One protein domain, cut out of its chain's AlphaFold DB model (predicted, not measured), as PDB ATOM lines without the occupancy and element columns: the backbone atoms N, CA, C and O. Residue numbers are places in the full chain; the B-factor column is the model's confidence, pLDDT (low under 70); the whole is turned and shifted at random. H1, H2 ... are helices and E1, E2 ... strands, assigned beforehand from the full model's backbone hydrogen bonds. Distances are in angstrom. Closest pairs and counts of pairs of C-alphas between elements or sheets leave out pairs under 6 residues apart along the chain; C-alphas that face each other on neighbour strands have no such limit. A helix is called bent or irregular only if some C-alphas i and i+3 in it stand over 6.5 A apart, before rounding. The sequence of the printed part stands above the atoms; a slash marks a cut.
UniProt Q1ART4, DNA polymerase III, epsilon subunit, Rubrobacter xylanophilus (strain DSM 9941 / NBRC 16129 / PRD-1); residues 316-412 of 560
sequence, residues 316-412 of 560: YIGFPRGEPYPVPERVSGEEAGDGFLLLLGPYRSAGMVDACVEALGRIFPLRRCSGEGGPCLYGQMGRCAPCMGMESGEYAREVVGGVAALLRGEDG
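Overview. This is residues 316 to 412 of the 560 residues of the protein "DNA polymerase III, epsilon subunit" of Rubrobacter xylanophilus (strain DSM 9941 / NBRC 16129 / PRD-1) (UniProt Q1ART4). A small sheet of three strands has two longer helices, H1 and H4, over one face and no named helix over the other; the two helices are splayed, H1 over the E2 side and H4 over the E3 side. Past one end of this sheet-and-helix body, toward one end of the longest axis, the two short helices H2 and H3 sit together among loops and make a second, smaller lobe. The printed part has 97 residues, with three named strands and then four named helices in the order E1 E2 E3 H1 H2 H3 H4; the sheet runs E2 E1 E3, antiparallel throughout, and the class is mixed, helices and strands. The whole is compact, with a radius of gyration of the C-alphas of 13.4 A, and it spans 39 by 30 by 24 A.

Arrangement. E1, residues 316 to 320, is the inner strand of the sheet. It forms a hairpin with E2, residues 329 to 331, an edge strand; they are antiparallel at 118 degrees, with N 316 and O 331 at 2.8 A and N 318 and O 329 at 2.9 A, within hydrogen-bond range. E3, residues 340 to 347, is the other edge strand, antiparallel to E1 at 171 degrees, with N 317 and O 344 and also N 319 and O 342 at 2.8 A. E2 and E3 are only just apart, their closest C-alphas 8.4 A from each other. H1, residues 350 to 363, is on the sheet at a height over the sheet of 9.7 A. It lies over E2 and only just over E1, where 3 of its C-alphas fall; on the local plane it stands at 28 degrees to E2, only just along the strands. Its closest C-alphas to E2 are those of Val 353 and Arg 330, 6.1 A apart. H2, residues 377 to 380, and H3, residues 385 to 388, touch only at the corner by their link, the C-alphas of Gly 379 and Cys 387 being closest at 4.7 A; neither is on the sheet. H4, residues 392 to 408, is on the same face of the sheet as H1, at a height over the sheet of 10.0 A. It lies over E3 and only just over E1, where 3 of its C-alphas fall, and runs along the strands at 19 degrees to E3 on the local plane; the closest C-alphas of H4 and E3 are those of Leu 407 and Leu 344, 7.6 A apart. This makes two layers, helices H1 and H4 on one face of a sheet. H1 and H4 are close but not clearly touching, with the C-alphas of Leu 360 and Val 403 closest at 7.4 A, and they run opposite ways at a steep tilt of 56 degrees. H3 and H4 are close but not clearly touching, the C-alphas of Ala 385 and Tyr 395 being closest at 7.0 A. H1 and H2 are apart. Of the O i to N i+4 pairs, 9 of 10 in H1 and 11 of 13 in H4 are within hydrogen-bond range; H2 and H3 are too short for such a pair.

Along the chain. E1 begins at C-alpha 316, at (-11.697, 3.373, 14.476), and is 11.7 A long from first to last C-alpha. E3 is 16.4 A long. H1 begins at C-alpha 350, at (-18.210, 0.080, 18.748), and is 20.4 A long. H4 is 22.3 A long and ends at C-alpha 408, at (-13.155, 10.684, 3.312); it is neither bent nor irregular, but only just: C-alphas 397 and 400 are 6.0 A apart. E2, H2 and H3 are short, with three, four and four residues.

Size, cuts and confidence. The two C-alphas farthest apart are those of Arg 348 and Gly 374, 39.4 A. The printed part has no cut. The link from H1 to H2, residues 364 to 376, is long. The mean pLDDT of the printed part is 78.9; 20 residues are under 70, among them 345 to 352, 371 to 373 and 411 to 412.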
ATOM      1  N   TYR A 316     -12.139   3.120  15.842       82.12
ATOM      2  CA  TYR A 316     -11.697   3.373  14.476       82.12
ATOM      3  C   TYR A 316     -12.056   2.164  13.608       82.12
ATOM      4  O   TYR A 316     -12.204   1.054  14.113       82.12
ATOM      5  N   ILE A 317     -12.226   2.388  12.309       85.75
ATOM      6  CA  ILE A 317     -12.147   1.335  11.297       85.75
ATOM      7  C   ILE A 317     -10.680   1.285  10.874       85.75
ATOM      8  O   ILE A 317     -10.179   2.267  10.317       85.75
ATOM      9  N   GLY A 318      -9.994   0.191  11.179       90.25
ATOM     10  CA  GLY A 318      -8.595  -0.028  10.831       90.25
ATOM     11  C   GLY A 318      -8.442  -1.044   9.712       90.25
ATOM     12  O   GLY A 318      -9.185  -2.013   9.661       90.25
ATOM     13  N   PHE A 319      -7.475  -0.828   8.828       91.69
ATOM     14  CA  PHE A 319      -6.973  -1.860   7.923       91.69
ATOM     15  C   PHE A 319      -5.572  -2.250   8.391       91.69
ATOM     16  O   PHE A 319      -4.687  -1.386   8.340       91.69
ATOM     17  N   PRO A 320      -5.358  -3.487   8.870       89.75
ATOM     18  CA  PRO A 320      -4.055  -3.931   9.354       89.75
ATOM     19  C   PRO A 320      -2.954  -3.774   8.301       89.75
ATOM     20  O   PRO A 320      -3.181  -3.939   7.099       89.75
ATOM     21  N   ARG A 321      -1.748  -3.421   8.746       86.38
ATOM     22  CA  ARG A 321      -0.554  -3.366   7.896       86.38
ATOM     23  C   ARG A 321       0.106  -4.746   7.838       86.38
ATOM     24  O   ARG A 321       0.092  -5.478   8.815       86.38
ATOM     25  N   GLY A 322       0.725  -5.082   6.706       83.56
ATOM     26  CA  GLY A 322       1.486  -6.331   6.544       83.56
ATOM     27  C   GLY A 322       0.674  -7.525   6.035       83.56
ATOM     28  O   GLY A 322       1.259  -8.558   5.726       83.56
ATOM     29  N   GLU A 323      -0.642  -7.381   5.868       84.88
ATOM     30  CA  GLU A 323      -1.471  -8.374   5.180       84.88
ATOM     31  C   GLU A 323      -1.582  -8.062   3.675       84.88
ATOM     32  O   GLU A 323      -1.834  -6.908   3.325       84.88
ATOM     33  N   PRO A 324      -1.471  -9.058   2.770       85.62
ATOM     34  CA  PRO A 324      -1.679  -8.849   1.331       85.62
ATOM     35  C   PRO A 324      -3.107  -8.406   0.964       85.62
ATOM     36  O   PRO A 324      -3.306  -7.664   0.007       85.62
ATOM     37  N   TYR A 325      -4.105  -8.840   1.738       90.19
ATOM     38  CA  TYR A 325      -5.522  -8.530   1.525       90.19
ATOM     39  C   TYR A 325      -6.176  -8.094   2.850       90.19
ATOM     40  O   TYR A 325      -6.947  -8.871   3.435       90.19
ATOM     41  N   PRO A 326      -5.843  -6.891   3.358       91.12
ATOM     42  CA  PRO A 326      -6.287  -6.437   4.671       91.12
ATOM     43  C   PRO A 326      -7.793  -6.165   4.676       91.12
ATOM     44  O   PRO A 326      -8.329  -5.523   3.772       91.12
ATOM     45  N   VAL A 327      -8.478  -6.624   5.721       90.75
ATOM     46  CA  VAL A 327      -9.917  -6.401   5.916       90.75
ATOM     47  C   VAL A 327     -10.157  -5.319   6.976       90.75
ATOM     48  O   VAL A 327      -9.360  -5.195   7.901       90.75
ATOM     49  N   PRO A 328     -11.228  -4.513   6.857       89.56
ATOM     50  CA  PRO A 328     -11.543  -3.495   7.844       89.56
ATOM     51  C   PRO A 328     -11.977  -4.139   9.161       89.56
ATOM     52  O   PRO A 328     -12.887  -4.968   9.180       89.56
ATOM     53  N   GLU A 329     -11.393  -3.687  10.260       88.88
ATOM     54  CA  GLU A 329     -11.709  -4.143  11.609       88.88
ATOM     55  C   GLU A 329     -12.004  -2.980  12.556       88.88
ATOM     56  O   GLU A 329     -11.682  -1.818  12.293       88.88
ATOM     57  N   ARG A 330     -12.664  -3.294  13.672       89.81
ATOM     58  CA  ARG A 330     -12.911  -2.333  14.745       89.81
ATOM     59  C   ARG A 330     -11.671  -2.233  15.629       89.81
ATOM     60  O   ARG A 330     -11.327  -3.197  16.298       89.81
ATOM     61  N   VAL A 331     -11.114  -1.033  15.728       86.56
ATOM     62  CA  VAL A 331      -9.912  -0.730  16.517       86.56
ATOM     63  C   VAL A 331     -10.278   0.211  17.659       86.56
ATOM     64  O   VAL A 331     -11.028   1.169  17.445       86.56
ATOM     65  N   SER A 332      -9.817  -0.048  18.882       83.19
ATOM     66  CA  SER A 332      -9.989   0.904  19.986       83.19
ATOM     67  C   SER A 332      -8.988   2.061  19.894       83.19
ATOM     68  O   SER A 332      -8.032   2.031  19.127       83.19
ATOM     69  N   GLY A 333      -9.192   3.117  20.674       77.31
ATOM     70  CA  GLY A 333      -8.346   4.309  20.586       77.31
ATOM     71  C   GLY A 333      -6.983   4.118  21.225       77.31
ATOM     72  O   GLY A 333      -6.065   4.857  20.895       77.31
ATOM     73  N   GLU A 334      -6.875   3.132  22.110       75.56
ATOM     74  CA  GLU A 334      -5.630   2.702  22.743       75.56
ATOM     75  C   GLU A 334      -4.777   1.877  21.768       75.56
ATOM     76  O   GLU A 334      -3.555   1.938  21.816       75.56
ATOM     77  N   GLU A 335      -5.420   1.157  20.844       78.38
ATOM     78  CA  GLU A 335      -4.772   0.313  19.829       78.38
ATOM     79  C   GLU A 335      -4.500   1.061  18.513       78.38
ATOM     80  O   GLU A 335      -3.800   0.559  17.636       78.38
ATOM     81  N   ALA A 336      -5.057   2.265  18.346       75.06
ATOM     82  CA  ALA A 336      -4.880   3.070  17.146       75.06
ATOM     83  C   ALA A 336      -3.431   3.591  17.049       75.06
ATOM     84  O   ALA A 336      -3.052   4.527  17.750       75.06
ATOM     85  N   GLY A 337      -2.636   3.011  16.147       76.88
ATOM     86  CA  GLY A 337      -1.234   3.383  15.928       76.88
ATOM     87  C   GLY A 337      -0.680   2.924  14.574       76.88
ATOM     88  O   GLY A 337      -1.435   2.619  13.650       76.88
ATOM     89  N   ASP A 338       0.649   2.846  14.460       78.06
ATOM     90  CA  ASP A 338       1.373   2.614  13.192       78.06
ATOM     91  C   ASP A 338       1.216   1.199  12.597       78.06
ATOM     92  O   ASP A 338       1.650   0.935  11.470       78.06
ATOM     93  N   GLY A 339       0.567   0.285  13.329       82.50
ATOM     94  CA  GLY A 339       0.253  -1.080  12.888       82.50
ATOM     95  C   GLY A 339      -0.831  -1.169  11.809       82.50
ATOM     96  O   GLY A 339      -1.113  -2.255  11.305       82.50
ATOM     97  N   PHE A 340      -1.427  -0.044  11.420       85.19
ATOM     98  CA  PHE A 340      -2.510   0.016  10.445       85.19
ATOM     99  C   PHE A 340      -2.070   0.743   9.175       85.19
ATOM    100  O   PHE A 340      -1.505   1.832   9.221       85.19
ATOM    101  N   LEU A 341      -2.389   0.164   8.016       81.69
ATOM    102  CA  LEU A 341      -2.257   0.824   6.716       81.69
ATOM    103  C   LEU A 341      -3.166   2.061   6.643       81.69
ATOM    104  O   LEU A 341      -2.839   3.068   6.015       81.69
ATOM    105  N   LEU A 342      -4.339   1.964   7.268       81.50
ATOM    106  CA  LEU A 342      -5.359   2.994   7.245       81.50
ATOM    107  C   LEU A 342      -6.177   2.954   8.533       81.50
ATOM    108  O   LEU A 342      -6.752   1.924   8.865       81.50
ATOM    109  N   LEU A 343      -6.293   4.100   9.202       80.94
ATOM    110  CA  LEU A 343      -7.208   4.310  10.321       80.94
ATOM    111  C   LEU A 343      -8.243   5.370   9.950       80.94
ATOM    112  O   LEU A 343      -7.912   6.488   9.547       80.94
ATOM    113  N   LEU A 344      -9.516   5.018  10.094       74.00
ATOM    114  CA  LEU A 344     -10.653   5.892   9.826       74.00
ATOM    115  C   LEU A 344     -11.449   6.057  11.118       74.00
ATOM    116  O   LEU A 344     -11.914   5.083  11.694       74.00
ATOM    117  N   GLY A 345     -11.587   7.285  11.609       69.94
ATOM    118  CA  GLY A 345     -12.222   7.579  12.896       69.94
ATOM    119  C   GLY A 345     -11.798   8.951  13.432       69.94
ATOM    120  O   GLY A 345     -11.237   9.739  12.664       69.94
ATOM    121  N   PRO A 346     -12.053   9.272  14.719       63.47
ATOM    122  CA  PRO A 346     -12.644   8.420  15.761       63.47
ATOM    123  C   PRO A 346     -14.186   8.415  15.818       63.47
ATOM    124  O   PRO A 346     -14.851   9.454  15.724       63.47
ATOM    125  N   TYR A 347     -14.758   7.251  16.113       66.75
ATOM    126  CA  TYR A 347     -16.169   6.965  16.382       66.75
ATOM    127  C   TYR A 347     -16.405   6.734  17.883       66.75
ATOM    128  O   TYR A 347     -15.539   6.240  18.588       66.75
ATOM    129  N   ARG A 348     -17.593   7.066  18.406       58.00
ATOM    130  CA  ARG A 348     -17.923   6.884  19.842       58.00
ATOM    131  C   ARG A 348     -18.654   5.578  20.173       58.00
ATOM    132  O   ARG A 348     -18.975   5.338  21.331       58.00
ATOM    133  N   SER A 349     -18.967   4.755  19.172       62.12
ATOM    134  CA  SER A 349     -19.740   3.522  19.346       62.12
ATOM    135  C   SER A 349     -19.094   2.376  18.584       62.12
ATOM    136  O   SER A 349     -19.044   2.421  17.356       62.12
ATOM    137  N   ALA A 350     -18.676   1.342  19.314       67.50
ATOM    138  CA  ALA A 350     -18.210   0.080  18.748       67.50
ATOM    139  C   ALA A 350     -19.244  -0.510  17.776       67.50
ATOM    140  O   ALA A 350     -18.923  -0.752  16.623       67.50
ATOM    141  N   GLY A 351     -20.515  -0.583  18.183       60.03
ATOM    142  CA  GLY A 351     -21.572  -1.136  17.329       60.03
ATOM    143  C   GLY A 351     -21.843  -0.325  16.055       60.03
ATOM    144  O   GLY A 351     -22.318  -0.877  15.069       60.03
ATOM    145  N   MET A 352     -21.532   0.980  16.037       61.78
ATOM    146  CA  MET A 352     -21.587   1.767  14.794       61.78
ATOM    147  C   MET A 352     -20.439   1.396  13.856       61.78
ATOM    148  O   MET A 352     -20.653   1.319  12.651       61.78
ATOM    149  N   VAL A 353     -19.244   1.165  14.407       71.88
ATOM    150  CA  VAL A 353     -18.090   0.686  13.641       71.88
ATOM    151  C   VAL A 353     -18.375  -0.697  13.067       71.88
ATOM    152  O   VAL A 353     -18.217  -0.872  11.865       71.88
ATOM    153  N   ASP A 354     -18.895  -1.622  13.875       67.00
ATOM    154  CA  ASP A 354     -19.238  -2.979  13.433       67.00
ATOM    155  C   ASP A 354     -20.264  -2.950  12.283       67.00
ATOM    156  O   ASP A 354     -20.066  -3.584  11.247       67.00
ATOM    157  N   ALA A 355     -21.316  -2.129  12.406       58.41
ATOM    158  CA  ALA A 355     -22.309  -1.949  11.347       58.41
ATOM    159  C   ALA A 355     -21.711  -1.336  10.065       58.41
ATOM    160  O   ALA A 355     -22.083  -1.721   8.955       58.41
ATOM    161  N   CYS A 356     -20.780  -0.383  10.196       68.69
ATOM    162  CA  CYS A 356     -20.062   0.180   9.055       68.69
ATOM    163  C   CYS A 356     -19.158  -0.861   8.380       68.69
ATOM    164  O   CYS A 356     -19.177  -0.957   7.157       68.69
ATOM    165  N   VAL A 357     -18.406  -1.655   9.144       76.69
ATOM    166  CA  VAL A 357     -17.541  -2.730   8.628       76.69
ATOM    167  C   VAL A 357     -18.358  -3.762   7.851       76.69
ATOM    168  O   VAL A 357     -18.024  -4.090   6.711       76.69
ATOM    169  N   GLU A 358     -19.473  -4.223   8.424       66.75
ATOM    170  CA  GLU A 358     -20.367  -5.180   7.768       66.75
ATOM    171  C   GLU A 358     -20.873  -4.641   6.424       66.75
ATOM    172  O   GLU A 358     -20.844  -5.333   5.403       66.75
ATOM    173  N   ALA A 359     -21.295  -3.378   6.422       63.47
ATOM    174  CA  ALA A 359     -21.790  -2.692   5.247       63.47
ATOM    175  C   ALA A 359     -20.730  -2.499   4.155       63.47
ATOM    176  O   ALA A 359     -21.028  -2.727   2.983       63.47
ATOM    177  N   LEU A 360     -19.502  -2.115   4.514       75.44
ATOM    178  CA  LEU A 360     -18.403  -1.979   3.552       75.44
ATOM    179  C   LEU A 360     -18.178  -3.288   2.794       75.44
ATOM    180  O   LEU A 360     -18.022  -3.267   1.577       75.44
ATOM    181  N   GLY A 361     -18.279  -4.429   3.477       72.88
ATOM    182  CA  GLY A 361     -18.166  -5.743   2.848       72.88
ATOM    183  C   GLY A 361     -19.360  -6.191   2.007       72.88
ATOM    184  O   GLY A 361     -19.340  -7.323   1.531       72.88
ATOM    185  N   ARG A 362     -20.395  -5.357   1.847       67.06
ATOM    186  CA  ARG A 362     -21.459  -5.536   0.840       67.06
ATOM    187  C   ARG A 362     -21.214  -4.706  -0.421       67.06
ATOM    188  O   ARG A 362     -21.780  -5.021  -1.460       67.06
ATOM    189  N   ILE A 363     -20.419  -3.645  -0.305       70.19
ATOM    190  CA  ILE A 363     -20.177  -2.646  -1.356       70.19
ATOM    191  C   ILE A 363     -18.872  -2.951  -2.079       70.19
ATOM    192  O   ILE A 363     -18.777  -2.835  -3.295       70.19
ATOM    193  N   PHE A 364     -17.864  -3.325  -1.303       80.69
ATOM    194  CA  PHE A 364     -16.528  -3.605  -1.779       80.69
ATOM    195  C   PHE A 364     -16.273  -5.112  -1.755       80.69
ATOM    196  O   PHE A 364     -16.717  -5.780  -0.813       80.69
ATOM    197  N   PRO A 365     -15.529  -5.654  -2.735       86.31
ATOM    198  CA  PRO A 365     -15.189  -7.069  -2.791       86.31
ATOM    199  C   PRO A 365     -14.085  -7.418  -1.776       86.31
ATOM    200  O   PRO A 365     -12.996  -7.861  -2.133       86.31
ATOM    201  N   LEU A 366     -14.335  -7.178  -0.487       89.12
ATOM    202  CA  LEU A 366     -13.386  -7.457   0.590       89.12
ATOM    203  C   LEU A 366     -13.069  -8.956   0.675       89.12
ATOM    204  O   LEU A 366     -13.918  -9.796   0.374       89.12
ATOM    205  N   ARG A 367     -11.859  -9.304   1.131       89.06
ATOM    206  CA  ARG A 367     -11.500 -10.704   1.371       89.06
ATOM    207  C   ARG A 367     -12.473 -11.337   2.375       89.06
ATOM    208  O   ARG A 367     -12.698 -10.809   3.461       89.06
ATOM    209  N   ARG A 368     -13.049 -12.481   1.997       85.31
ATOM    210  CA  ARG A 368     -13.917 -13.326   2.846       85.31
ATOM    211  C   ARG A 368     -13.433 -14.772   2.940       85.31
ATOM    212  O   ARG A 368     -13.952 -15.529   3.749       85.31
ATOM    213  N   CYS A 369     -12.498 -15.170   2.079       82.06
ATOM    214  CA  CYS A 369     -11.906 -16.500   2.098       82.06
ATOM    215  C   CYS A 369     -10.787 -16.598   3.143       82.06
ATOM    216  O   CYS A 369     -10.114 -15.610   3.450       82.06
ATOM    217  N   SER A 370     -10.569 -17.815   3.641       76.00
ATOM    218  CA  SER A 370      -9.389 -18.179   4.430       76.00
ATOM    219  C   SER A 370      -8.109 -18.211   3.587       76.00
ATOM    220  O   SER A 370      -7.031 -18.048   4.140       76.00
ATOM    221  N   GLY A 371      -8.231 -18.355   2.260       67.06
ATOM    222  CA  GLY A 371      -7.104 -18.439   1.323       67.06
ATOM    223  C   GLY A 371      -6.726 -19.867   0.914       67.06
ATOM    224  O   GLY A 371      -5.800 -20.034   0.131       67.06
ATOM    225  N   GLU A 372      -7.451 -20.881   1.392       61.19
ATOM    226  CA  GLU A 372      -7.200 -22.292   1.080       61.19
ATOM    227  C   GLU A 372      -8.334 -22.883   0.225       61.19
ATOM    228  O   GLU A 372      -9.515 -22.704   0.536       61.19
ATOM    229  N   GLY A 373      -7.973 -23.602  -0.845       65.81
ATOM    230  CA  GLY A 373      -8.920 -24.221  -1.780       65.81
ATOM    231  C   GLY A 373      -9.422 -23.290  -2.897       65.81
ATOM    232  O   GLY A 373      -8.958 -22.164  -3.056       65.81
ATOM    233  N   GLY A 374     -10.352 -23.799  -3.716       72.06
ATOM    234  CA  GLY A 374     -10.955 -23.073  -4.842       72.06
ATOM    235  C   GLY A 374     -11.774 -21.830  -4.435       72.06
ATOM    236  O   GLY A 374     -11.858 -21.485  -3.255       72.06
ATOM    237  N   PRO A 375     -12.405 -21.130  -5.398       80.44
ATOM    238  CA  PRO A 375     -13.105 -19.877  -5.126       80.44
ATOM    239  C   PRO A 375     -14.231 -20.076  -4.103       80.44
ATOM    240  O   PRO A 375     -15.121 -20.909  -4.290       80.44
ATOM    241  N   CYS A 376     -14.208 -19.287  -3.023       82.19
ATOM    242  CA  CYS A 376     -15.231 -19.351  -1.980       82.19
ATOM    243  C   CYS A 376     -16.602 -18.890  -2.506       82.19
ATOM    244  O   CYS A 376     -16.684 -18.214  -3.533       82.19
ATOM    245  N   LEU A 377     -17.680 -19.165  -1.759       81.06
ATOM    246  CA  LEU A 377     -19.048 -18.745  -2.111       81.06
ATOM    247  C   LEU A 377     -19.135 -17.248  -2.463       81.06
ATOM    248  O   LEU A 377     -19.751 -16.859  -3.450       81.06
ATOM    249  N   TYR A 378     -18.467 -16.388  -1.690       76.19
ATOM    250  CA  TYR A 378     -18.423 -14.951  -1.968       76.19
ATOM    251  C   TYR A 378     -17.609 -14.609  -3.219       76.19
ATOM    252  O   TYR A 378     -17.938 -13.642  -3.893       76.19
ATOM    253  N   GLY A 379     -16.580 -15.391  -3.548       79.56
ATOM    254  CA  GLY A 379     -15.840 -15.276  -4.805       79.56
ATOM    255  C   GLY A 379     -16.709 -15.602  -6.012       79.56
ATOM    256  O   GLY A 379     -16.750 -14.821  -6.954       79.56
ATOM    257  N   GLN A 380     -17.486 -16.684  -5.933       78.19
ATOM    258  CA  GLN A 380     -18.438 -17.079  -6.979       78.19
ATOM    259  C   GLN A 380     -19.531 -16.022  -7.207       78.19
ATOM    260  O   GLN A 380     -19.994 -15.835  -8.326       78.19
ATOM    261  N   MET A 381     -19.906 -15.279  -6.161       72.38
ATOM    262  CA  MET A 381     -20.843 -14.151  -6.242       72.38
ATOM    263  C   MET A 381     -20.191 -12.815  -6.648       72.38
ATOM    264  O   MET A 381     -20.850 -11.777  -6.577       72.38
ATOM    265  N   GLY A 382     -18.902 -12.795  -6.997       76.88
ATOM    266  CA  GLY A 382     -18.194 -11.569  -7.379       76.88
ATOM    267  C   GLY A 382     -17.912 -10.601  -6.216       76.88
ATOM    268  O   GLY A 382     -17.811  -9.392  -6.409       76.88
ATOM    269  N   ARG A 383     -17.844 -11.103  -4.977       80.31
ATOM    270  CA  ARG A 383     -17.736 -10.306  -3.734       80.31
ATOM    271  C   ARG A 383     -16.468 -10.560  -2.923       80.31
ATOM    272  O   ARG A 383     -16.341 -10.029  -1.824       80.31
ATOM    273  N   CYS A 384     -15.539 -11.364  -3.429       84.69
ATOM    274  CA  CYS A 384     -14.268 -11.644  -2.766       84.69
ATOM    275  C   CYS A 384     -13.128 -11.448  -3.765       84.69
ATOM    276  O   CYS A 384     -12.858 -12.343  -4.561       84.69
ATOM    277  N   ALA A 385     -12.470 -10.288  -3.713       88.31
ATOM    278  CA  ALA A 385     -11.387  -9.902  -4.619       88.31
ATOM    279  C   ALA A 385     -10.311 -10.981  -4.839       88.31
ATOM    280  O   ALA A 385     -10.083 -11.322  -5.998       88.31
ATOM    281  N   PRO A 386      -9.711 -11.594  -3.798       88.06
ATOM    282  CA  PRO A 386      -8.700 -12.628  -4.023       88.06
ATOM    283  C   PRO A 386      -9.251 -13.849  -4.777       88.06
ATOM    284  O   PRO A 386      -8.572 -14.409  -5.627       88.06
ATOM    285  N   CYS A 387     -10.509 -14.240  -4.545       86.88
ATOM    286  CA  CYS A 387     -11.131 -15.353  -5.274       86.88
ATOM    287  C   CYS A 387     -11.567 -14.987  -6.701       86.88
ATOM    288  O   CYS A 387     -11.881 -15.885  -7.475       86.88
ATOM    289  N   MET A 388     -11.612 -13.695  -7.036       85.75
ATOM    290  CA  MET A 388     -11.822 -13.201  -8.399       85.75
ATOM    291  C   MET A 388     -10.502 -13.038  -9.169       85.75
ATOM    292  O   MET A 388     -10.527 -12.572 -10.302       85.75
ATOM    293  N   GLY A 389      -9.363 -13.395  -8.565       86.38
ATOM    294  CA  GLY A 389      -8.041 -13.254  -9.180       86.38
ATOM    295  C   GLY A 389      -7.441 -11.850  -9.080       86.38
ATOM    296  O   GLY A 389      -6.500 -11.552  -9.803       86.38
ATOM    297  N   MET A 390      -7.967 -10.982  -8.208       89.56
ATOM    298  CA  MET A 390      -7.401  -9.647  -7.995       89.56
ATOM    299  C   MET A 390      -6.079  -9.736  -7.226       89.56
ATOM    300  O   MET A 390      -6.019 -10.313  -6.134       89.56
ATOM    301  N   GLU A 391      -5.039  -9.097  -7.756       92.31
ATOM    302  CA  GLU A 391      -3.716  -9.047  -7.131       92.31
ATOM    303  C   GLU A 391      -3.707  -8.170  -5.870       92.31
ATOM    304  O   GLU A 391      -4.443  -7.188  -5.755       92.31
ATOM    305  N   SER A 392      -2.840  -8.481  -4.905       89.12
ATOM    306  CA  SER A 392      -2.771  -7.763  -3.614       89.12
ATOM    307  C   SER A 392      -2.515  -6.251  -3.755       89.12
ATOM    308  O   SER A 392      -3.134  -5.432  -3.069       89.12
ATOM    309  N   GLY A 393      -1.651  -5.845  -4.692       88.12
ATOM    310  CA  GLY A 393      -1.384  -4.431  -4.982       88.12
ATOM    311  C   GLY A 393      -2.560  -3.705  -5.649       88.12
ATOM    312  O   GLY A 393      -2.767  -2.509  -5.429       88.12
ATOM    313  N   GLU A 394      -3.356  -4.416  -6.447       89.12
ATOM    314  CA  GLU A 394      -4.597  -3.904  -7.034       89.12
ATOM    315  C   GLU A 394      -5.680  -3.766  -5.961       89.12
ATOM    316  O   GLU A 394      -6.273  -2.698  -5.820       89.12
ATOM    317  N   TYR A 395      -5.828  -4.776  -5.102       90.44
ATOM    318  CA  TYR A 395      -6.723  -4.748  -3.950       90.44
ATOM    319  C   TYR A 395      -6.464  -3.543  -3.033       90.44
ATOM    320  O   TYR A 395      -7.394  -2.823  -2.660       90.44
ATOM    321  N   ALA A 396      -5.200  -3.270  -2.700       88.12
ATOM    322  CA  ALA A 396      -4.841  -2.122  -1.872       88.12
ATOM    323  C   ALA A 396      -5.248  -0.782  -2.517       88.12
ATOM    324  O   ALA A 396      -5.781   0.102  -1.841       88.12
ATOM    325  N   ARG A 397      -5.040  -0.621  -3.830       86.31
ATOM    326  CA  ARG A 397      -5.369   0.627  -4.539       86.31
ATOM    327  C   ARG A 397      -6.870   0.796  -4.759       86.31
ATOM    328  O   ARG A 397      -7.409   1.861  -4.461       86.31
ATOM    329  N   GLU A 398      -7.546  -0.231  -5.258       84.06
ATOM    330  CA  GLU A 398      -8.934  -0.116  -5.709       84.06
ATOM    331  C   GLU A 398      -9.941  -0.345  -4.588       84.06
ATOM    332  O   GLU A 398     -10.897   0.422  -4.431       84.06
ATOM    333  N   VAL A 399      -9.712  -1.373  -3.770       87.88
ATOM    334  CA  VAL A 399     -10.640  -1.763  -2.712       87.88
ATOM    335  C   VAL A 399     -10.391  -0.935  -1.459       87.88
ATOM    336  O   VAL A 399     -11.282  -0.207  -1.020       87.88
ATOM    337  N   VAL A 400      -9.176  -0.977  -0.904       88.56
ATOM    338  CA  VAL A 400      -8.858  -0.225   0.324       88.56
ATOM    339  C   VAL A 400      -8.851   1.281   0.051       88.56
ATOM    340  O   VAL A 400      -9.482   2.044   0.788       88.56
ATOM    341  N   GLY A 401      -8.228   1.718  -1.048       83.69
ATOM    342  CA  GLY A 401      -8.282   3.111  -1.498       83.69
ATOM    343  C   GLY A 401      -9.708   3.587  -1.802       83.69
ATOM    344  O   GLY A 401     -10.080   4.697  -1.421       83.69
ATOM    345  N   GLY A 402     -10.552   2.732  -2.391       82.38
ATOM    346  CA  GLY A 402     -11.968   3.022  -2.626       82.38
ATOM    347  C   GLY A 402     -12.775   3.208  -1.337       82.38
ATOM    348  O   GLY A 402     -13.560   4.157  -1.241       82.38
ATOM    349  N   VAL A 403     -12.556   2.359  -0.326       82.81
ATOM    350  CA  VAL A 403     -13.147   2.514   1.017       82.81
ATOM    351  C   VAL A 403     -12.683   3.820   1.660       82.81
ATOM    352  O   VAL A 403     -13.502   4.567   2.202       82.81
ATOM    353  N   ALA A 404     -11.384   4.121   1.578       80.62
ATOM    354  CA  ALA A 404     -10.812   5.348   2.114       80.62
ATOM    355  C   ALA A 404     -11.444   6.584   1.463       80.62
ATOM    356  O   ALA A 404     -11.927   7.465   2.173       80.62
ATOM    357  N   ALA A 405     -11.520   6.614   0.131       78.31
ATOM    358  CA  ALA A 405     -12.128   7.703  -0.622       78.31
ATOM    359  C   ALA A 405     -13.622   7.856  -0.297       78.31
ATOM    360  O   ALA A 405     -14.096   8.973  -0.081       78.31
ATOM    361  N   LEU A 406     -14.362   6.746  -0.161       77.12
ATOM    362  CA  LEU A 406     -15.764   6.771   0.261       77.12
ATOM    363  C   LEU A 406     -15.915   7.330   1.684       77.12
ATOM    364  O   LEU A 406     -16.823   8.112   1.946       77.12
ATOM    365  N   LEU A 407     -15.065   6.973   2.638       72.25
ATOM    366  CA  LEU A 407     -15.219   7.477   4.007       72.25
ATOM    367  C   LEU A 407     -14.654   8.895   4.189       72.25
ATOM    368  O   LEU A 407     -15.123   9.624   5.065       72.25
ATOM    369  N   ARG A 408     -13.713   9.322   3.338       72.44
ATOM    370  CA  ARG A 408     -13.155  10.684   3.312       72.44
ATOM    371  C   ARG A 408     -13.957  11.671   2.464       72.44
ATOM    372  O   ARG A 408     -13.847  12.868   2.691       72.44
ATOM    373  N   GLY A 409     -14.798  11.186   1.551       65.00
ATOM    374  CA  GLY A 409     -15.538  12.040   0.616       65.00
ATOM    375  C   GLY A 409     -14.734  12.486  -0.601       65.00
ATOM    376  O   GLY A 409     -15.106  13.457  -1.245       65.00
ATOM    377  N   GLU A 410     -13.660  11.771  -0.918       70.81
ATOM    378  CA  GLU A 410     -12.741  12.065  -2.025       70.81
ATOM    379  C   GLU A 410     -13.162  11.355  -3.328       70.81
ATOM    380  O   GLU A 410     -12.483  11.446  -4.342       70.81
ATOM    381  N   ASP A 411     -14.295  10.642  -3.325       64.81
ATOM    382  CA  ASP A 411     -14.788   9.840  -4.452       64.81
ATOM    383  C   ASP A 411     -15.713  10.594  -5.423       64.81
ATOM    384  O   ASP A 411     -16.389   9.965  -6.237       64.81
ATOM    385  N   GLY A 412     -15.825  11.920  -5.293       58.41
ATOM    386  CA  GLY A 412     -16.738  12.733  -6.106       58.41
ATOM    387  C   GLY A 412     -18.226  12.397  -5.916       58.41
ATOM    388  O   GLY A 412     -19.051  12.847  -6.699       58.41
TER     389      GLY A 412